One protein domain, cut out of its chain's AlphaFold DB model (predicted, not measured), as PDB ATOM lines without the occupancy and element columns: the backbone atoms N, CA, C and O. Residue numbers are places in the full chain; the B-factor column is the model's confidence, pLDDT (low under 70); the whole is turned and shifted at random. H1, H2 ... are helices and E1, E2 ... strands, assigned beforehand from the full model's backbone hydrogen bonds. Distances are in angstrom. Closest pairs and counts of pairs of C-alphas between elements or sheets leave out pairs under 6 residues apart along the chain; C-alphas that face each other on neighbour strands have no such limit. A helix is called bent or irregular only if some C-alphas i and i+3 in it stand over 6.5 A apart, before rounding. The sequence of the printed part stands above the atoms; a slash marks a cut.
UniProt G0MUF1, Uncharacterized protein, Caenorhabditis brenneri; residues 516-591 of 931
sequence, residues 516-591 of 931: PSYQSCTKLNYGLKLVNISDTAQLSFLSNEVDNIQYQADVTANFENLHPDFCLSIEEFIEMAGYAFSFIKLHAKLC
ATOM      1  N   PRO A 516      30.315  40.161 -33.996       74.19
ATOM      2  CA  PRO A 516      29.311  41.194 -33.724       74.19
ATOM      3  C   PRO A 516      29.608  42.562 -34.360       74.19
ATOM      4  O   PRO A 516      28.673  43.290 -34.685       74.19
ATOM      5  N   SER A 517      30.880  42.924 -34.580       66.94
ATOM      6  CA  SER A 517      31.232  44.205 -35.216       66.94
ATOM      7  C   SER A 517      30.946  44.233 -36.717       66.94
ATOM      8  O   SER A 517      30.999  45.301 -37.320       66.94
ATOM      9  N   TYR A 518      30.635  43.084 -37.326       68.25
ATOM     10  CA  TYR A 518      30.317  42.983 -38.750       68.25
ATOM     11  C   TYR A 518      28.837  43.246 -39.059       68.25
ATOM     12  O   TYR A 518      28.475  43.345 -40.226       68.25
ATOM     13  N   GLN A 519      27.988  43.459 -38.046       67.25
ATOM     14  CA  GLN A 519      26.552  43.714 -38.231       67.25
ATOM     15  C   GLN A 519      26.245  44.960 -39.081       67.25
ATOM     16  O   GLN A 519      25.203  45.030 -39.734       67.25
ATOM     17  N   SER A 520      27.136  45.950 -39.074       60.62
ATOM     18  CA  SER A 520      27.038  47.166 -39.889       60.62
ATOM     19  C   SER A 520      27.735  47.052 -41.250       60.62
ATOM     20  O   SER A 520      27.727  48.012 -42.021       60.62
ATOM     21  N   CYS A 521      28.399  45.930 -41.539       63.03
ATOM     22  CA  CYS A 521      29.118  45.733 -42.791       63.03
ATOM     23  C   CYS A 521      28.136  45.398 -43.911       63.03
ATOM     24  O   CYS A 521      27.472  44.373 -43.879       63.03
ATOM     25  N   THR A 522      28.113  46.233 -44.945       58.56
ATOM     26  CA  THR A 522      27.409  45.959 -46.211       58.56
ATOM     27  C   THR A 522      28.352  45.435 -47.299       58.56
ATOM     28  O   THR A 522      27.937  45.144 -48.419       58.56
ATOM     29  N   LYS A 523      29.655  45.336 -46.998       63.72
ATOM     30  CA  LYS A 523      30.705  44.874 -47.913       63.72
ATOM     31  C   LYS A 523      31.800  44.155 -47.132       63.72
ATOM     32  O   LYS A 523      32.249  44.686 -46.122       63.72
ATOM     33  N   LEU A 524      32.262  43.004 -47.628       63.75
ATOM     34  CA  LEU A 524      33.439  42.293 -47.115       63.75
ATOM     35  C   LEU A 524      34.596  42.383 -48.118       63.75
ATOM     36  O   LEU A 524      34.411  42.140 -49.311       63.75
ATOM     37  N   ASN A 525      35.785  42.728 -47.635       63.59
ATOM     38  CA  ASN A 525      37.027  42.694 -48.404       63.59
ATOM     39  C   ASN A 525      37.739  41.348 -48.181       63.59
ATOM     40  O   ASN A 525      37.615  40.761 -47.110       63.59
ATOM     41  N   TYR A 526      38.499  40.879 -49.175       66.00
ATOM     42  CA  TYR A 526      39.354  39.678 -49.092       66.00
ATOM     43  C   TYR A 526      38.636  38.320 -48.889       66.00
ATOM     44  O   TYR A 526      39.266  37.339 -48.504       66.00
ATOM     45  N   GLY A 527      37.346  38.218 -49.236       69.12
ATOM     46  CA  GLY A 527      36.586  36.955 -49.230       69.12
ATOM     47  C   GLY A 527      35.785  36.719 -47.945       69.12
ATOM     48  O   GLY A 527      35.506  37.664 -47.215       69.12
ATOM     49  N   LEU A 528      35.372  35.470 -47.689       76.50
ATOM     50  CA  LEU A 528      34.593  35.090 -46.499       76.50
ATOM     51  C   LEU A 528      35.177  33.837 -45.835       76.50
ATOM     52  O   LEU A 528      35.111  32.733 -46.383       76.50
ATOM     53  N   LYS A 529      35.703  33.979 -44.619       77.88
ATOM     54  CA  LYS A 529      36.258  32.867 -43.843       77.88
ATOM     55  C   LYS A 529      35.448  32.638 -42.572       77.88
ATOM     56  O   LYS A 529      35.476  33.452 -41.659       77.88
ATOM     57  N   LEU A 530      34.778  31.488 -42.491       75.38
ATOM     58  CA  LEU A 530      34.044  31.054 -41.302       75.38
ATOM     59  C   LEU A 530      34.691  29.782 -40.756       75.38
ATOM     60  O   LEU A 530      34.603  28.708 -41.354       75.38
ATOM     61  N   VAL A 531      35.367  29.909 -39.615       76.88
ATOM     62  CA  VAL A 531      36.115  28.810 -38.993       76.88
ATOM     63  C   VAL A 531      35.764  28.719 -37.514       76.88
ATOM     64  O   VAL A 531      35.776  29.726 -36.811       76.88
ATOM     65  N   ASN A 532      35.493  27.500 -37.036       77.38
ATOM     66  CA  ASN A 532      35.225  27.192 -35.622       77.38
ATOM     67  C   ASN A 532      34.015  27.936 -35.019       77.38
ATOM     68  O   ASN A 532      34.015  28.270 -33.832       77.38
ATOM     69  N   ILE A 533      32.968  28.194 -35.809       74.00
ATOM     70  CA  ILE A 533      31.733  28.817 -35.313       74.00
ATOM     71  C   ILE A 533      30.833  27.737 -34.712       74.00
ATOM     72  O   ILE A 533      30.246  26.917 -35.422       74.00
ATOM     73  N   SER A 534      30.742  27.732 -33.382       69.94
ATOM     74  CA  SER A 534      29.994  26.730 -32.616       69.94
ATOM     75  C   SER A 534      28.528  27.088 -32.372       69.94
ATOM     76  O   SER A 534      27.752  26.201 -32.036       69.94
ATOM     77  N   ASP A 535      28.150  28.361 -32.508       74.12
ATOM     78  CA  ASP A 535      26.778  28.841 -32.315       74.12
ATOM     79  C   ASP A 535      26.281  29.537 -33.588       74.12
ATOM     80  O   ASP A 535      26.751  30.613 -33.959       74.12
ATOM     81  N   THR A 536      25.315  28.913 -34.263       64.44
ATOM     82  CA  THR A 536      24.730  29.427 -35.508       64.44
ATOM     83  C   THR A 536      23.975  30.740 -35.305       64.44
ATOM     84  O   THR A 536      23.816  31.485 -36.267       64.44
ATOM     85  N   ALA A 537      23.550  31.072 -34.078       67.62
ATOM     86  CA  ALA A 537      22.935  32.368 -33.782       67.62
ATOM     87  C   ALA A 537      23.909  33.538 -33.992       67.62
ATOM     88  O   ALA A 537      23.471  34.653 -34.238       67.62
ATOM     89  N   GLN A 538      25.224  33.298 -33.949       65.69
ATOM     90  CA  GLN A 538      26.220  34.340 -34.203       65.69
ATOM     91  C   GLN A 538      26.308  34.715 -35.694       65.69
ATOM     92  O   GLN A 538      26.714  35.821 -36.029       65.69
ATOM     93  N   LEU A 539      25.880  33.841 -36.611       65.00
ATOM     94  CA  LEU A 539      25.900  34.137 -38.048       65.00
ATOM     95  C   LEU A 539      24.863  35.191 -38.457       65.00
ATOM     96  O   LEU A 539      25.007  35.792 -39.518       65.00
ATOM     97  N   SER A 540      23.874  35.500 -37.606       66.12
ATOM     98  CA  SER A 540      22.944  36.606 -37.867       66.12
ATOM     99  C   SER A 540      23.640  37.969 -37.918       66.12
ATOM    100  O   SER A 540      23.082  38.919 -38.448       66.12
ATOM    101  N   PHE A 541      24.862  38.100 -37.390       63.41
ATOM    102  CA  PHE A 541      25.645  39.329 -37.551       63.41
ATOM    103  C   PHE A 541      26.132  39.548 -38.994       63.41
ATOM    104  O   PHE A 541      26.568  40.645 -39.311       63.41
ATOM    105  N   LEU A 542      26.024  38.545 -39.873       63.59
ATOM    106  CA  LEU A 542      26.319  38.657 -41.306       63.59
ATOM    107  C   LEU A 542      25.050  38.799 -42.167       63.59
ATOM    108  O   LEU A 542      25.152  38.829 -43.386       63.59
ATOM    109  N   SER A 543      23.854  38.861 -41.560       57.84
ATOM    110  CA  SER A 543      22.575  38.783 -42.287       57.84
ATOM    111  C   SER A 543      22.081  40.106 -42.880       57.84
ATOM    112  O   SER A 543      21.012  40.125 -43.483       57.84
ATOM    113  N   ASN A 544      22.779  41.221 -42.659       50.50
ATOM    114  CA  ASN A 544      22.420  42.493 -43.283       50.50
ATOM    115  C   ASN A 544      23.043  42.539 -44.682       50.50
ATOM    116  O   ASN A 544      24.259  42.426 -44.801       50.50
ATOM    117  N   GLU A 545      22.186  42.676 -45.699       48.16
ATOM    118  CA  GLU A 545      22.470  42.717 -47.144       48.16
ATOM    119  C   GLU A 545      23.912  43.151 -47.479       48.16
ATOM    120  O   GLU A 545      24.254  44.339 -47.509       48.16
ATOM    121  N   VAL A 546      24.779  42.166 -47.745       48.75
ATOM    122  CA  VAL A 546      26.084  42.392 -48.378       48.75
ATOM    123  C   VAL A 546      25.816  42.662 -49.859       48.75
ATOM    124  O   VAL A 546      25.999  41.806 -50.715       48.75
ATOM    125  N   ASP A 547      25.311  43.858 -50.150       40.28
ATOM    126  CA  ASP A 547      24.684  44.188 -51.434       40.28
ATOM    127  C   ASP A 547      25.645  44.195 -52.628       40.28
ATOM    128  O   ASP A 547      25.205  44.186 -53.774       40.28
ATOM    129  N   ASN A 548      26.962  44.251 -52.413       40.53
ATOM    130  CA  ASN A 548      27.923  44.299 -53.513       40.53
ATOM    131  C   ASN A 548      29.286  43.724 -53.115       40.53
ATOM    132  O   ASN A 548      30.182  44.451 -52.667       40.53
ATOM    133  N   ILE A 549      29.493  42.433 -53.379       43.22
ATOM    134  CA  ILE A 549      30.848  41.918 -53.582       43.22
ATOM    135  C   ILE A 549      31.314  42.464 -54.936       43.22
ATOM    136  O   ILE A 549      30.750  42.156 -55.983       43.22
ATOM    137  N   GLN A 550      32.278  43.383 -54.913       37.84
ATOM    138  CA  GLN A 550      32.737  44.072 -56.116       37.84
ATOM    139  C   GLN A 550      33.350  43.062 -57.102       37.84
ATOM    140  O   GLN A 550      34.061  42.154 -56.683       37.84
ATOM    141  N   TYR A 551      33.106  43.268 -58.404       37.44
ATOM    142  CA  TYR A 551      33.633  42.528 -59.568       37.44
ATOM    143  C   TYR A 551      35.173  42.620 -59.728       37.44
ATOM    144  O   TYR A 551      35.698  42.829 -60.822       37.44
ATOM    145  N   GLN A 552      35.929  42.494 -58.642       39.38
ATOM    146  CA  GLN A 552      37.381  42.395 -58.665       39.38
ATOM    147  C   GLN A 552      37.808  41.137 -57.916       39.38
ATOM    148  O   GLN A 552      37.847  41.108 -56.694       39.38
ATOM    149  N   ALA A 553      38.175  40.141 -58.720       46.31
ATOM    150  CA  ALA A 553      38.782  38.871 -58.350       46.31
ATOM    151  C   ALA A 553      37.879  37.856 -57.622       46.31
ATOM    152  O   ALA A 553      37.133  38.145 -56.697       46.31
ATOM    153  N   ASP A 554      37.995  36.625 -58.107       56.06
ATOM    154  CA  ASP A 554      37.666  35.350 -57.479       56.06
ATOM    155  C   ASP A 554      37.371  35.372 -55.962       56.06
ATOM    156  O   ASP A 554      38.276  35.337 -55.128       56.06
ATOM    157  N   VAL A 555      36.081  35.355 -55.602       63.84
ATOM    158  CA  VAL A 555      35.633  35.277 -54.204       63.84
ATOM    159  C   VAL A 555      35.932  33.887 -53.659       63.84
ATOM    160  O   VAL A 555      35.394  32.890 -54.144       63.84
ATOM    161  N   THR A 556      36.795  33.812 -52.650       70.75
ATOM    162  CA  THR A 556      37.134  32.555 -51.979       70.75
ATOM    163  C   THR A 556      36.394  32.457 -50.650       70.75
ATOM    164  O   THR A 556      36.388  33.410 -49.865       70.75
ATOM    165  N   ALA A 557      35.788  31.300 -50.393       77.94
ATOM    166  CA  ALA A 557      35.135  30.973 -49.137       77.94
ATOM    167  C   ALA A 557      35.754  29.737 -48.478       77.94
ATOM    168  O   ALA A 557      36.200  28.797 -49.141       77.94
ATOM    169  N   ASN A 558      35.778  29.731 -47.148       82.12
ATOM    170  CA  ASN A 558      36.206  28.579 -46.360       82.12
ATOM    171  C   ASN A 558      35.247  28.365 -45.193       82.12
ATOM    172  O   ASN A 558      35.210  29.190 -44.279       82.12
ATOM    173  N   PHE A 559      34.503  27.262 -45.236       87.75
ATOM    174  CA  PHE A 559      33.569  26.823 -44.205       87.75
ATOM    175  C   PHE A 559      34.125  25.560 -43.561       87.75
ATOM    176  O   PHE A 559      34.052  24.471 -44.133       87.75
ATOM    177  N   GLU A 560      34.709  25.714 -42.376       86.44
ATOM    178  CA  GLU A 560      35.450  24.647 -41.708       86.44
ATOM    179  C   GLU A 560      35.086  24.553 -40.220       86.44
ATOM    180  O   GLU A 560      34.975  25.560 -39.518       86.44
ATOM    181  N   ASN A 561      34.935  23.318 -39.731       82.25
ATOM    182  CA  ASN A 561      34.616  22.999 -38.331       82.25
ATOM    183  C   ASN A 561      33.393  23.762 -37.783       82.25
ATOM    184  O   ASN A 561      33.416  24.286 -36.669       82.25
ATOM    185  N   LEU A 562      32.334  23.844 -38.590       83.38
ATOM    186  CA  LEU A 562      31.081  24.499 -38.221       83.38
ATOM    187  C   LEU A 562      30.190  23.584 -37.368       83.38
ATOM    188  O   LEU A 562      30.389  22.366 -37.308       83.38
ATOM    189  N   HIS A 563      29.197  24.177 -36.702       85.25
ATOM    190  CA  HIS A 563      28.212  23.437 -35.912       85.25
ATOM    191  C   HIS A 563      27.558  22.297 -36.735       85.25
ATOM    192  O   HIS A 563      27.223  22.514 -37.898       85.25
ATOM    193  N   PRO A 564      27.301  21.099 -36.165       83.69
ATOM    194  CA  PRO A 564      26.765  19.954 -36.917       83.69
ATOM    195  C   PRO A 564      25.418  20.176 -37.618       83.69
ATOM    196  O   PRO A 564      25.095  19.438 -38.552       83.69
ATOM    197  N   ASP A 565      24.631  21.150 -37.161       84.31
ATOM    198  CA  ASP A 565      23.344  21.526 -37.763       84.31
ATOM    199  C   ASP A 565      23.467  22.624 -38.831       84.31
ATOM    200  O   ASP A 565      22.462  22.988 -39.435       84.31
ATOM    201  N   PHE A 566      24.675  23.142 -39.085       86.88
ATOM    202  CA  PHE A 566      24.914  24.102 -40.157       86.88
ATOM    203  C   PHE A 566      24.525  23.490 -41.509       86.88
ATOM    204  O   PHE A 566      24.986  22.407 -41.892       86.88
ATOM    205  N   CYS A 567      23.650  24.185 -42.223       89.12
ATOM    206  CA  CYS A 567      23.190  23.805 -43.544       89.12
ATOM    207  C   CYS A 567      23.078  25.047 -44.429       89.12
ATOM    208  O   CYS A 567      22.941  26.152 -43.909       89.12
ATOM    209  N   LEU A 568      23.137  24.829 -45.739       90.12
ATOM    210  CA  LEU A 568      22.833  25.814 -46.767       90.12
ATOM    211  C   LEU A 568      21.599  25.348 -47.552       90.12
ATOM    212  O   LEU A 568      21.453  24.149 -47.833       90.12
ATOM    213  N   SER A 569      20.686  26.259 -47.862       90.94
ATOM    214  CA  SER A 569      19.504  26.017 -48.690       90.94
ATOM    215  C   SER A 569      19.885  25.905 -50.173       90.94
ATOM    216  O   SER A 569      21.020  26.168 -50.568       90.94
ATOM    217  N   ILE A 570      18.946  25.466 -51.018       91.75
ATOM    218  CA  ILE A 570      19.192  25.402 -52.466       91.75
ATOM    219  C   ILE A 570      19.337  26.819 -53.034       91.75
ATOM    220  O   ILE A 570      20.232  27.045 -53.841       91.75
ATOM    221  N   GLU A 571      18.494  27.750 -52.586       89.81
ATOM    222  CA  GLU A 571      18.571  29.179 -52.914       89.81
ATOM    223  C   GLU A 571      19.970  29.750 -52.628       89.81
ATOM    224  O   GLU A 571      20.609  30.280 -53.533       89.81
ATOM    225  N   GLU A 572      20.511  29.525 -51.426       86.75
ATOM    226  CA  GLU A 572      21.845  30.016 -51.045       86.75
ATOM    227  C   GLU A 572      22.948  29.437 -51.945       86.75
ATOM    228  O   GLU A 572      23.848  30.153 -52.382       86.75
ATOM    229  N   PHE A 573      22.880  28.147 -52.290       88.31
ATOM    230  CA  PHE A 573      23.837  27.549 -53.228       88.31
ATOM    231  C   PHE A 573      23.756  28.157 -54.633       88.31
ATOM    232  O   PHE A 573      24.799  28.325 -55.271       88.31
ATOM    233  N   ILE A 574      22.552  28.475 -55.116       87.06
ATOM    234  CA  ILE A 574      22.340  29.120 -56.418       87.06
ATOM    235  C   ILE A 574      22.948  30.524 -56.411       87.06
ATOM    236  O   ILE A 574      23.705  30.861 -57.322       87.06
ATOM    237  N   GLU A 575      22.700  31.316 -55.368       82.00
ATOM    238  CA  GLU A 575      23.295  32.650 -55.230       82.00
ATOM    239  C   GLU A 575      24.826  32.580 -55.211       82.00
ATOM    240  O   GLU A 575      25.503  33.270 -55.978       82.00
ATOM    241  N   MET A 576      25.392  31.688 -54.395       80.88
ATOM    242  CA  MET A 576      26.844  31.504 -54.303       80.88
ATOM    243  C   MET A 576      27.466  31.046 -55.629       80.88
ATOM    244  O   MET A 576      28.564  31.495 -55.979       80.88
ATOM    245  N   ALA A 577      26.777  30.185 -56.386       79.19
ATOM    246  CA  ALA A 577      27.192  29.787 -57.729       79.19
ATOM    247  C   ALA A 577      27.134  30.969 -58.714       79.19
ATOM    248  O   ALA A 577      28.082  31.159 -59.480       79.19
ATOM    249  N   GLY A 578      26.101  31.816 -58.639       75.62
ATOM    250  CA  GLY A 578      25.959  33.036 -59.445       75.62
ATOM    251  C   GLY A 578      27.071  34.062 -59.203       75.62
ATOM    252  O   GLY A 578      27.569  34.677 -60.146       75.62
ATOM    253  N   TYR A 579      27.545  34.186 -57.961       72.62
ATOM    254  CA  TYR A 579      28.730  34.984 -57.612       72.62
ATOM    255  C   TYR A 579      30.063  34.243 -57.826       72.62
ATOM    256  O   TYR A 579      31.136  34.785 -57.546       72.62
ATOM    257  N   ALA A 580      30.018  33.008 -58.331       71.62
ATOM    258  CA  ALA A 580      31.167  32.158 -58.617       71.62
ATOM    259  C   ALA A 580      32.123  31.978 -57.419       71.62
ATOM    260  O   ALA A 580      33.350  32.034 -57.591       71.62
ATOM    261  N   PHE A 581      31.567  31.751 -56.223       77.31
ATOM    262  CA  PHE A 581      32.329  31.462 -55.003       77.31
ATOM    263  C   PHE A 581      33.199  30.221 -55.192       77.31
ATOM    264  O   PHE A 581      32.717  29.173 -55.607       77.31
ATOM    265  N   SER A 582      34.479  30.296 -54.847       77.56
ATOM    266  CA  SER A 582      35.349  29.122 -54.802       77.56
ATOM    267  C   SER A 582      35.544  28.670 -53.365       77.56
ATOM    268  O   SER A 582      35.945  29.464 -52.518       77.56
ATOM    269  N   PHE A 583      35.266  27.401 -53.082       81.31
ATOM    270  CA  PHE A 583      35.399  26.856 -51.736       81.31
ATOM    271  C   PHE A 583      36.739  26.154 -51.548       81.31
ATOM    272  O   PHE A 583      37.072  25.238 -52.301       81.31
ATOM    273  N   ILE A 584      37.469  26.553 -50.505       78.50
ATOM    274  CA  ILE A 584      38.620  25.795 -49.995       78.50
ATOM    275  C   ILE A 584      38.112  24.550 -49.258       78.50
ATOM    276  O   ILE A 584      38.560  23.442 -49.539       78.50
ATOM    277  N   LYS A 585      37.150  24.747 -48.350       82.88
ATOM    278  CA  LYS A 585      36.368  23.700 -47.686       82.88
ATOM    279  C   LYS A 585      34.913  24.130 -47.583       82.88
ATOM    280  O   LYS A 585      34.634  25.301 -47.314       82.88
ATOM    281  N   LEU A 586      34.002  23.183 -47.770       89.12
ATOM    282  CA  LEU A 586      32.557  23.398 -47.702       89.12
ATOM    283  C   LEU A 586      31.925  22.419 -46.704       89.12
ATOM    284  O   LEU A 586      31.182  21.524 -47.088       89.12
ATOM    285  N   HIS A 587      32.209  22.564 -45.406       88.75
ATOM    286  CA  HIS A 587      31.603  21.727 -44.358       88.75
ATOM    287  C   HIS A 587      30.141  22.130 -44.093       88.75
ATOM    288  O   HIS A 587      29.811  22.677 -43.040       88.75
ATOM    289  N   ALA A 588      29.264  21.861 -45.061       87.56
ATOM    290  CA  ALA A 588      27.844  22.189 -45.024       87.56
ATOM    291  C   ALA A 588      26.965  20.990 -45.412       87.56
ATOM    292  O   ALA A 588      27.381  20.084 -46.141       87.56
ATOM    293  N   LYS A 589      25.718  21.010 -44.931       89.81
ATOM    294  CA  LYS A 589      24.635  20.104 -45.346       89.81
ATOM    295  C   LYS A 589      23.615  20.860 -46.190       89.81
ATOM    296  O   LYS A 589      23.521  22.074 -46.082       89.81
ATOM    297  N   LEU A 590      22.797  20.146 -46.959       91.50
ATOM    298  CA  LEU A 590      21.625  20.754 -47.585       91.50
ATOM    299  C   LEU A 590      20.513  20.950 -46.543       91.50
ATOM    300  O   LEU A 590      20.178  20.010 -45.810       91.50
ATOM    301  N   CYS A 591      19.945  22.151 -46.461       91.06
ATOM    302  CA  CYS A 591      18.834  22.433 -45.557       91.06
ATOM    303  C   CYS A 591      17.559  21.671 -45.955       91.06
ATOM    304  O   CYS A 591      17.335  21.319 -47.114       91.06
TER     305      CYS A 591
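Overview. This is residues 516 to 591 of the 931 residues of an uncharacterized protein of Caenorhabditis brenneri (UniProt G0MUF1). A small wall of three parallel strands, E1, E2 and E3, has its helices set off from it to one side: H2 toward the E1 edge, with H1 beyond it, and H3 toward the E3 edge. H2 and H3 are apart, and a long stretch without a named element, residues 543 to 555, runs from H2 round to E2. The 76 printed residues have three named helices and three named strands in the order H1 E1 H2 E2 H3 E3; the sheet's order is E1 E2 E3. The class is mixed, helices and strands, with under half of the residues in named elements. The whole is compact, with a radius of gyration of the C-alphas of 12.3 A and spans of 33 by 26 by 20 A.

Along the chain. H1, residues 516 to 520, begins at C-alpha 516 at (29.311, 41.194, -33.724) and is 8.9 A long; it is only just irregular, with C-alphas 517 and 520 6.9 A apart. E1 is residues 528 to 531, 9.9 A. H2, residues 536 to 542, is 11.0 A long and neither bent nor irregular, but only just: C-alphas 538 and 541 are 6.0 A apart. E2, residues 556 to 560, is 13.1 A long. H3, residues 570 to 578, is 12.4 A long and begins at (19.192, 25.402, -52.466). E3, residues 582 to 586, is 9.5 A long and ends at C-alpha 586 at (32.557, 23.398, -47.702).

Arrangement. E2 is the inner strand of the sheet, and E1 and E3 are its edge strands. E1 and E2 are parallel at 14 degrees; N 530 and O 558 are within hydrogen-bond range at 2.9 A. E2 and E3 are parallel at 1 degree, with N 557 and O 582 at 2.8 A. Residues 567 to 568 also pair, parallel, with residues 589 to 590. E1, H2, E2 and E2, H3, E3 are strand-helix-strand units, two parallel neighbour strands with a helix between them in the chain, each with a right-handed crossover. H1, H2 and H3 are not on the sheet. H1 and H2 touch; their closest C-alphas, of Gln 519 and Phe 541, are 4.5 A apart. H3 touches no helix. Every O i to N i+4 pair is within hydrogen-bond range in H3, but 0 of 1 in H1 and 0 of 3 in H2, where O i to N i+3 pairs within range are 1 of 2 and 4 of 4.

Size, cuts and confidence. The two C-alphas farthest apart, of Gln 552 and Pro 564, are 33.0 A apart. The printed part has no cut. The link from H2 to E2, 13 residues, is long; those from E1 to H2 and from H3 to E3 are tight. The mean pLDDT of the printed part is 72.0, and residues 517 to 527, 534 and 536 to 555 are under 70.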